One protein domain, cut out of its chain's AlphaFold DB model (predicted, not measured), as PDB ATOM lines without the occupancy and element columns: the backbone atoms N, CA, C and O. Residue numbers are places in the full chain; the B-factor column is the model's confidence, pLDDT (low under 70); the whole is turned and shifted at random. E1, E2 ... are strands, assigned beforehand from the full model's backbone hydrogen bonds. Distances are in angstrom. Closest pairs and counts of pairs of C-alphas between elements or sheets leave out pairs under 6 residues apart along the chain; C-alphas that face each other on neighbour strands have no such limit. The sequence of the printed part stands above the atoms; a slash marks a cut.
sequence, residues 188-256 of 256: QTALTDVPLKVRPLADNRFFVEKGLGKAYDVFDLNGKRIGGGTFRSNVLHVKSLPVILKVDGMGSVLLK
ATOM      1  N   GLN A 188      23.558  -4.511  36.508       48.25
ATOM      2  CA  GLN A 188      24.894  -4.009  36.859       48.25
ATOM      3  C   GLN A 188      24.945  -2.476  36.972       48.25
ATOM      4  O   GLN A 188      24.382  -1.768  36.143       48.25
ATOM      5  N   THR A 189      25.678  -1.940  37.955       42.97
ATOM      6  CA  THR A 189      25.991  -0.502  38.028       42.97
ATOM      7  C   THR A 189      27.217  -0.157  37.185       42.97
ATOM      8  O   THR A 189      28.266  -0.788  37.317       42.97
ATOM      9  N   ALA A 190      27.108   0.883  36.359       41.16
ATOM     10  CA  ALA A 190      28.089   1.196  35.319       41.16
ATOM     11  C   ALA A 190      29.322   2.018  35.761       41.16
ATOM     12  O   ALA A 190      30.223   2.223  34.957       41.16
ATOM     13  N   LEU A 191      29.379   2.521  37.003       41.72
ATOM     14  CA  LEU A 191      30.241   3.671  37.344       41.72
ATOM     15  C   LEU A 191      31.161   3.475  38.565       41.72
ATOM     16  O   LEU A 191      31.537   4.452  39.209       41.72
ATOM     17  N   THR A 192      31.537   2.240  38.906       41.28
ATOM     18  CA  THR A 192      32.468   1.956  40.015       41.28
ATOM     19  C   THR A 192      33.559   0.973  39.599       41.28
ATOM     20  O   THR A 192      33.288   0.038  38.847       41.28
ATOM     21  N   ASP A 193      34.779   1.149  40.130       46.84
ATOM     22  CA  ASP A 193      35.925   0.242  39.903       46.84
ATOM     23  C   ASP A 193      35.569  -1.223  40.202       46.84
ATOM     24  O   ASP A 193      36.079  -2.157  39.582       46.84
ATOM     25  N   VAL A 194      34.636  -1.420  41.138       59.28
ATOM     26  CA  VAL A 194      33.980  -2.696  41.401       59.28
ATOM     27  C   VAL A 194      32.491  -2.543  41.086       59.28
ATOM     28  O   VAL A 194      31.768  -1.970  41.896       59.28
ATOM     29  N   PRO A 195      31.983  -3.023  39.944       60.59
ATOM     30  CA  PRO A 195      30.576  -2.855  39.602       60.59
ATOM     31  C   PRO A 195      29.675  -3.673  40.537       60.59
ATOM     32  O   PRO A 195      29.898  -4.870  40.740       60.59
ATOM     33  N   LEU A 196      28.632  -3.050  41.087       68.31
ATOM     34  CA  LEU A 196      27.565  -3.750  41.794       68.31
ATOM     35  C   LEU A 196      26.710  -4.511  40.780       68.31
ATOM     36  O   LEU A 196      25.966  -3.911  40.009       68.31
ATOM     37  N   LYS A 197      26.818  -5.840  40.794       76.31
ATOM     38  CA  LYS A 197      26.008  -6.746  39.975       76.31
ATOM     39  C   LYS A 197      25.006  -7.482  40.843       76.31
ATOM     40  O   LYS A 197      25.384  -8.122  41.826       76.31
ATOM     41  N   VAL A 198      23.738  -7.410  40.468       76.06
ATOM     42  CA  VAL A 198      22.626  -7.930  41.255       76.06
ATOM     43  C   VAL A 198      21.676  -8.728  40.379       76.06
ATOM     44  O   VAL A 198      21.186  -8.221  39.384       76.06
ATOM     45  N   ARG A 199      21.366  -9.963  40.759       81.12
ATOM     46  CA  ARG A 199      20.375 -10.809  40.084       81.12
ATOM     47  C   ARG A 199      19.173 -11.042  40.997       81.12
ATOM     48  O   ARG A 199      19.390 -11.444  42.146       81.12
ATOM     49  N   PRO A 200      17.928 -10.856  40.531       80.25
ATOM     50  CA  PRO A 200      16.760 -11.225  41.317       80.25
ATOM     51  C   PRO A 200      16.723 -12.738  41.574       80.25
ATOM     52  O   PRO A 200      17.084 -13.567  40.734       80.25
ATOM     53  N   LEU A 201      16.290 -13.093  42.776       81.69
ATOM     54  CA  LEU A 201      15.885 -14.431  43.190       81.69
ATOM     55  C   LEU A 201      14.383 -14.392  43.524       81.69
ATOM     56  O   LEU A 201      13.734 -13.354  43.418       81.69
ATOM     57  N   ALA A 202      13.821 -15.518  43.961       80.06
ATOM     58  CA  ALA A 202      12.452 -15.554  44.469       80.06
ATOM     59  C   ALA A 202      12.307 -14.788  45.801       80.06
ATOM     60  O   ALA A 202      13.245 -14.735  46.606       80.06
ATOM     61  N   ASP A 203      11.102 -14.276  46.059       83.94
ATOM     62  CA  ASP A 203      10.673 -13.717  47.351       83.94
ATOM     63  C   ASP A 203      11.472 -12.482  47.808       83.94
ATOM     64  O   ASP A 203      11.985 -12.443  48.925       83.94
ATOM     65  N   ASN A 204      11.621 -11.471  46.943       83.75
ATOM     66  CA  ASN A 204      12.354 -10.226  47.242       83.75
ATOM     67  C   ASN A 204      13.807 -10.454  47.701       83.75
ATOM     68  O   ASN A 204      14.388  -9.663  48.456       83.75
ATOM     69  N   ARG A 205      14.408 -11.560  47.259       88.00
ATOM     70  CA  ARG A 205      15.821 -11.852  47.472       88.00
ATOM     71  C   ARG A 205      16.611 -11.502  46.228       88.00
ATOM     72  O   ARG A 205      16.130 -11.642  45.112       88.00
ATOM     73  N   PHE A 206      17.851 -11.094  46.430       88.31
ATOM     74  CA  PHE A 206      18.736 -10.672  45.358       88.31
ATOM     75  C   PHE A 206      20.125 -11.244  45.596       88.31
ATOM     76  O   PHE A 206      20.670 -11.121  46.693       88.31
ATOM     77  N   PHE A 207      20.704 -11.882  44.585       88.56
ATOM     78  CA  PHE A 207      22.099 -12.294  44.622       88.56
ATOM     79  C   PHE A 207      22.981 -11.115  44.210       88.56
ATOM     80  O   PHE A 207      22.808 -10.580  43.122       88.56
ATOM     81  N   VAL A 208      23.924 -10.733  45.065       87.56
ATOM     82  CA  VAL A 208      24.874  -9.639  44.853       87.56
ATOM     83  C   VAL A 208      26.254 -10.238  44.592       87.56
ATOM     84  O   VAL A 208      26.859 -10.834  45.489       87.56
ATOM     85  N   GLU A 209      26.759 -10.105  43.365       84.06
ATOM     86  CA  GLU A 209      28.083 -10.618  43.012       84.06
ATOM     87  C   GLU A 209      29.148  -9.920  43.870       84.06
ATOM     88  O   GLU A 209      29.178  -8.696  43.947       84.06
ATOM     89  N   LYS A 210      30.018 -10.699  44.530       84.31
ATOM     90  CA  LYS A 210      31.068 -10.194  45.440       84.31
ATOM     91  C   LYS A 210      30.536  -9.354  46.619       84.31
ATOM     92  O   LYS A 210      31.267  -8.532  47.164       84.31
ATOM     93  N   GLY A 211      29.287  -9.583  47.038       85.38
ATOM     94  CA  GLY A 211      28.681  -8.885  48.172       85.38
ATOM     95  C   GLY A 211      29.278  -9.258  49.535       85.38
ATOM     96  O   GLY A 211      29.347  -8.401  50.406       85.38
ATOM     97  N   LEU A 212      29.726 -10.501  49.743       90.56
ATOM     98  CA  LEU A 212      30.188 -11.010  51.042       90.56
ATOM     99  C   LEU A 212      31.221 -10.085  51.713       90.56
ATOM    100  O   LEU A 212      32.252  -9.754  51.134       90.56
ATOM    101  N   GLY A 213      30.948  -9.693  52.961       88.94
ATOM    102  CA  GLY A 213      31.818  -8.818  53.751       88.94
ATOM    103  C   GLY A 213      31.710  -7.326  53.418       88.94
ATOM    104  O   GLY A 213      32.277  -6.514  54.145       88.94
ATOM    105  N   LYS A 214      30.963  -6.934  52.377       88.44
ATOM    106  CA  LYS A 214      30.718  -5.524  52.046       88.44
ATOM    107  C   LYS A 214      29.604  -4.936  52.905       88.44
ATOM    108  O   LYS A 214      28.609  -5.605  53.204       88.44
ATOM    109  N   ALA A 215      29.774  -3.676  53.298       91.06
ATOM    110  CA  ALA A 215      28.710  -2.896  53.914       91.06
ATOM    111  C   ALA A 215      27.679  -2.487  52.853       91.06
ATOM    112  O   ALA A 215      28.034  -2.217  51.704       91.06
ATOM    113  N   TYR A 216      26.407  -2.449  53.230       91.12
ATOM    114  CA  TYR A 216      25.318  -2.042  52.357       91.12
ATOM    115  C   TYR A 216      24.257  -1.248  53.113       91.12
ATOM    116  O   TYR A 216      24.038  -1.449  54.308       91.12
ATOM    117  N   ASP A 217      23.551  -0.406  52.371       89.25
ATOM    118  CA  ASP A 217      22.390   0.350  52.816       89.25
ATOM    119  C   ASP A 217      21.247   0.187  51.815       89.25
ATOM    120  O   ASP A 217      21.463   0.043  50.611       89.25
ATOM    121  N   VAL A 218      20.015   0.215  52.317       85.38
ATOM    122  CA  VAL A 218      18.792   0.137  51.517       85.38
ATOM    123  C   VAL A 218      17.964   1.385  51.785       85.38
ATOM    124  O   VAL A 218      17.677   1.705  52.943       85.38
ATOM    125  N   PHE A 219      17.563   2.067  50.719       74.88
ATOM    126  CA  PHE A 219      16.773   3.293  50.758       74.88
ATOM    127  C   PHE A 219      15.432   3.092  50.054       74.88
ATOM    128  O   PHE A 219      15.345   2.347  49.078       74.88
ATOM    129  N   ASP A 220      14.389   3.758  50.537       76.44
ATOM    130  CA  ASP A 220      13.165   3.917  49.754       76.44
ATOM    131  C   ASP A 220      13.370   4.923  48.602       76.44
ATOM    132  O   ASP A 220      14.417   5.566  48.488       76.44
ATOM    133  N   LEU A 221      12.365   5.070  47.734       67.50
ATOM    134  CA  LEU A 221      12.429   6.006  46.602       67.50
ATOM    135  C   LEU A 221      12.458   7.487  47.018       67.50
ATOM    136  O   LEU A 221      12.797   8.334  46.198       67.50
ATOM    137  N   ASN A 222      12.139   7.801  48.276       67.88
ATOM    138  CA  ASN A 222      12.221   9.156  48.823       67.88
ATOM    139  C   ASN A 222      13.605   9.444  49.438       67.88
ATOM    140  O   ASN A 222      13.817  10.515  50.005       67.88
ATOM    141  N   GLY A 223      14.543   8.492  49.364       58.94
ATOM    142  CA  GLY A 223      15.892   8.621  49.912       58.94
ATOM    143  C   GLY A 223      15.993   8.347  51.416       58.94
ATOM    144  O   GLY A 223      17.058   8.555  52.003       58.94
ATOM    145  N   LYS A 224      14.934   7.854  52.069       79.44
ATOM    146  CA  LYS A 224      14.988   7.456  53.481       79.44
ATOM    147  C   LYS A 224      15.650   6.089  53.603       79.44
ATOM    148  O   LYS A 224      15.235   5.120  52.971       79.44
ATOM    149  N   ARG A 225      16.647   5.977  54.484       83.69
ATOM    150  CA  ARG A 225      17.283   4.693  54.814       83.69
ATOM    151  C   ARG A 225      16.296   3.792  55.562       83.69
ATOM    152  O   ARG A 225      15.860   4.127  56.664       83.69
ATOM    153  N   ILE A 226      15.975   2.644  54.977       89.19
ATOM    154  CA  ILE A 226      15.028   1.648  55.511       89.19
ATOM    155  C   ILE A 226      15.715   0.354  55.972       89.19
ATOM    156  O   ILE A 226      15.090  -0.477  56.631       89.19
ATOM    157  N   GLY A 227      17.002   0.185  55.663       90.38
ATOM    158  CA  GLY A 227      17.801  -0.950  56.115       90.38
ATOM    159  C   GLY A 227      19.287  -0.788  55.804       90.38
ATOM    160  O   GLY A 227      19.687   0.152  55.123       90.38
ATOM    161  N   GLY A 228      20.103  -1.707  56.314       93.25
ATOM    162  CA  GLY A 228      21.534  -1.774  56.027       93.25
ATOM    163  C   GLY A 228      22.279  -2.703  56.982       93.25
ATOM    164  O   GLY A 228      21.722  -3.164  57.981       93.25
ATOM    165  N   GLY A 229      23.537  -2.984  56.670       93.69
ATOM    166  CA  GLY A 229      24.403  -3.858  57.454       93.69
ATOM    167  C   GLY A 229      25.616  -4.318  56.658       93.69
ATOM    168  O   GLY A 229      26.036  -3.663  55.714       93.69
ATOM    169  N   THR A 230      26.169  -5.469  57.027       94.25
ATOM    170  CA  THR A 230      27.244  -6.128  56.275       94.25
ATOM    171  C   THR A 230      26.722  -7.439  55.714       94.25
ATOM    172  O   THR A 230      26.054  -8.204  56.417       94.25
ATOM    173  N   PHE A 231      27.016  -7.713  54.447       91.12
ATOM    174  CA  PHE A 231      26.656  -8.970  53.808       91.12
ATOM    175  C   PHE A 231      27.326 -10.155  54.508       91.12
ATOM    176  O   PHE A 231      28.546 -10.308  54.479       91.12
ATOM    177  N   ARG A 232      26.506 -11.024  55.110       90.38
ATOM    178  CA  ARG A 232      26.936 -12.325  55.663       90.38
ATOM    179  C   ARG A 232      26.981 -13.430  54.604       90.38
ATOM    180  O   ARG A 232      27.549 -14.490  54.836       90.38
ATOM    181  N   SER A 233      26.364 -13.182  53.456       90.81
ATOM    182  CA  SER A 233      26.379 -14.004  52.251       90.81
ATOM    183  C   SER A 233      26.212 -13.081  51.041       90.81
ATOM    184  O   SER A 233      25.881 -11.907  51.199       90.81
ATOM    185  N   ASN A 234      26.376 -13.609  49.829       89.25
ATOM    186  CA  ASN A 234      26.079 -12.877  48.592       89.25
ATOM    187  C   ASN A 234      24.566 -12.707  48.341       89.25
ATOM    188  O   ASN A 234      24.165 -12.489  47.205       89.25
ATOM    189  N   VAL A 235      23.700 -12.866  49.348       91.62
ATOM    190  CA  VAL A 235      22.245 -12.751  49.192       91.62
ATOM    191  C   VAL A 235      21.719 -11.620  50.066       91.62
ATOM    192  O   VAL A 235      21.885 -11.628  51.285       91.62
ATOM    193  N   LEU A 236      21.043 -10.667  49.430       92.38
ATOM    194  CA  LEU A 236      20.238  -9.639  50.071       92.38
ATOM    195  C   LEU A 236      18.786 -10.106  50.158       92.38
ATOM    196  O   LEU A 236      18.265 -10.681  49.207       92.38
ATOM    197  N   HIS A 237      18.112  -9.796  51.260       92.75
ATOM    198  CA  HIS A 237      16.659  -9.890  51.361       92.75
ATOM    199  C   HIS A 237      16.113  -8.505  51.706       92.75
ATOM    200  O   HIS A 237      16.529  -7.911  52.704       92.75
ATOM    201  N   VAL A 238      15.204  -7.990  50.879       88.25
ATOM    202  CA  VAL A 238      14.543  -6.702  51.112       88.25
ATOM    203  C   VAL A 238      13.081  -6.921  51.483       88.25
ATOM    204  O   VAL A 238      12.410  -7.795  50.946       88.25
ATOM    205  N   LYS A 239      12.582  -6.130  52.438       84.94
ATOM    206  CA  LYS A 239      11.217  -6.291  52.969       84.94
ATOM    207  C   LYS A 239      10.134  -5.848  51.987       84.94
ATOM    208  O   LYS A 239       9.015  -6.341  52.050       84.94
ATOM    209  N   SER A 240      10.458  -4.898  51.121       81.56
ATOM    210  CA  SER A 240       9.541  -4.282  50.170       81.56
ATOM    211  C   SER A 240      10.324  -3.776  48.968       81.56
ATOM    212  O   SER A 240      11.500  -3.442  49.103       81.56
ATOM    213  N   LEU A 241       9.655  -3.705  47.824       82.31
ATOM    214  CA  LEU A 241      10.147  -3.143  46.568       82.31
ATOM    215  C   LEU A 241       9.185  -2.029  46.116       82.31
ATOM    216  O   LEU A 241       8.014  -2.067  46.504       82.31
ATOM    217  N   PRO A 242       9.636  -1.051  45.311       79.31
ATOM    218  CA  PRO A 242      11.010  -0.844  44.841       79.31
ATOM    219  C   PRO A 242      11.900  -0.131  45.876       79.31
ATOM    220  O   PRO A 242      11.418   0.667  46.682       79.31
ATOM    221  N   VAL A 243      13.208  -0.403  45.847       81.62
ATOM    222  CA  VAL A 243      14.200   0.190  46.770       81.62
ATOM    223  C   VAL A 243      15.534   0.442  46.081       81.62
ATOM    224  O   VAL A 243      15.870  -0.218  45.102       81.62
ATOM    225  N   ILE A 244      16.334   1.358  46.618       77.25
ATOM    226  CA  ILE A 244      17.700   1.610  46.156       77.25
ATOM    227  C   ILE A 244      18.668   0.883  47.090       77.25
ATOM    228  O   ILE A 244      18.731   1.181  48.283       77.25
ATOM    229  N   LEU A 245      19.434  -0.064  46.553       83.31
ATOM    230  CA  LEU A 245      20.540  -0.715  47.249       83.31
ATOM    231  C   LEU A 245      21.825   0.056  46.969       83.31
ATOM    232  O   LEU A 245      22.200   0.201  45.811       83.31
ATOM    233  N   LYS A 246      22.536   0.469  48.016       81.94
ATOM    234  CA  LYS A 246      23.897   1.002  47.942       81.94
ATOM    235  C   LYS A 246      24.858   0.024  48.602       81.94
ATOM    236  O   LYS A 246      24.611  -0.400  49.727       81.94
ATOM    237  N   VAL A 247      25.953  -0.318  47.931       82.00
ATOM    238  CA  VAL A 247      27.002  -1.198  48.468       82.00
ATOM    239  C   VAL A 247      28.324  -0.446  48.482       82.00
ATOM    240  O   VAL A 247      28.706   0.188  47.494       82.00
ATOM    241  N   ASP A 248      29.008  -0.494  49.619       80.31
ATOM    242  CA  ASP A 248      30.232   0.264  49.840       80.31
ATOM    243  C   ASP A 248      31.342  -0.151  48.863       80.31
ATOM    244  O   ASP A 248      31.626  -1.337  48.660       80.31
ATOM    245  N   GLY A 249      31.929   0.850  48.209       71.56
ATOM    246  CA  GLY A 249      32.893   0.677  47.121       71.56
ATOM    247  C   GLY A 249      32.341   0.051  45.833       71.56
ATOM    248  O   GLY A 249      33.132  -0.212  44.934       71.56
ATOM    249  N   MET A 250      31.027  -0.206  45.727       70.81
ATOM    250  CA  MET A 250      30.428  -0.874  44.559       70.81
ATOM    251  C   MET A 250      29.288  -0.110  43.873       70.81
ATOM    252  O   MET A 250      28.877  -0.481  42.782       70.81
ATOM    253  N   GLY A 251      28.783   0.968  44.475       71.25
ATOM    254  CA  GLY A 251      27.800   1.850  43.838       71.25
ATOM    255  C   GLY A 251      26.375   1.619  44.332       71.25
ATOM    256  O   GLY A 251      26.167   1.154  45.453       71.25
ATOM    257  N   SER A 252      25.380   2.042  43.546       73.81
ATOM    258  CA  SER A 252      23.958   1.942  43.909       73.81
ATOM    259  C   SER A 252      23.093   1.470  42.745       73.81
ATOM    260  O   SER A 252      23.305   1.907  41.617       73.81
ATOM    261  N   VAL A 253      22.104   0.621  43.020       72.75
ATOM    262  CA  VAL A 253      21.185   0.050  42.025       72.75
ATOM    263  C   VAL A 253      19.740   0.111  42.519       72.75
ATOM    264  O   VAL A 253      19.473  -0.045  43.711       72.75
ATOM    265  N   LEU A 254      18.805   0.330  41.598       75.56
ATOM    266  CA  LEU A 254      17.371   0.250  41.862       75.56
ATOM    267  C   LEU A 254      16.906  -1.205  41.736       75.56
ATOM    268  O   LEU A 254      17.029  -1.807  40.672       75.56
ATOM    269  N   LEU A 255      16.363  -1.752  42.816       75.56
ATOM    270  CA  LEU A 255      15.730  -3.065  42.861       75.56
ATOM    271  C   LEU A 255      14.223  -2.884  42.660       75.56
ATOM    272  O   LEU A 255      13.605  -2.066  43.348       75.56
ATOM    273  N   LYS A 256      13.649  -3.634  41.722       80.12
ATOM    274  CA  LYS A 256      12.223  -3.624  41.380       80.12
ATOM    275  C   LYS A 256      11.660  -5.031  41.437       80.12
ATOM    276  O   LYS A 256      12.449  -5.974  41.204       80.12
TER     277      LYS A 256
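What this domain is: This is residues 188 to 256 of the 256 residues of an uncharacterized protein of Fibrobacter intestinalis (UniProt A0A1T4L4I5). Two small sheets stand face to face as the walls of a flattened, incompletely closed barrel: E4, E3, E6 and E7 make the larger wall, E1, E2 and E5 the smaller. The edges E7 and E1 come near each other, while E4 and E5 leave the other side open. The 69 printed residues hold seven named strands, E1 to E7, and no named helix; the class is all strand, with 32 residues, under half, in named elements. Both sheets are antiparallel, in the orders E4 E3 E6 E7 and E1 E2 E5. The whole is compact and rounded, with a radius of gyration of the C-alphas of 10.7 A and spans of 27 by 24 by 20 A.

How they stand to each other: E1, residues 197 to 200, and E2, residues 205 to 208, form a hairpin, with N 199 and O 207 2.8 A apart. E5, residues 235 to 237, is E2's other neighbour, with N 206 and O 236 at 2.8 A. E3, residues 215 to 219, and E4, residues 225 to 230, form a hairpin, with N 216 and O 229 at 2.8 A. E6, residues 243 to 247, is antiparallel to E3 at 161 degrees, with N 217 and O 246 at 2.8 A. E6 and E7, residues 251 to 255, form a hairpin, with N 245 and O 253 at 2.8 A. The four-strand sheet is twisted. E1 and E7 are near each other, with 8 pairs of C-alphas within 10 A; E4 and E5 are apart.

Where its parts are: E1 spans 10.4 A from C-alpha 197 at (26.008, -6.746, 39.975), E2 9.7 A, E3 13.8 A, E4 14.8 A, E5 6.6 A and E6 13.0 A. E7 spans 13.1 A and ends at C-alpha 255 at (15.730, -3.065, 42.861).

The domain as a whole: The C-alphas of Asp 193 and Asp 203, the two farthest apart, are 29.8 A apart. The printed part has no cut, and no link between strands is long. Mean pLDDT of the printed part is 78.6; residues 188 to 196 and 221 to 223 are under 70.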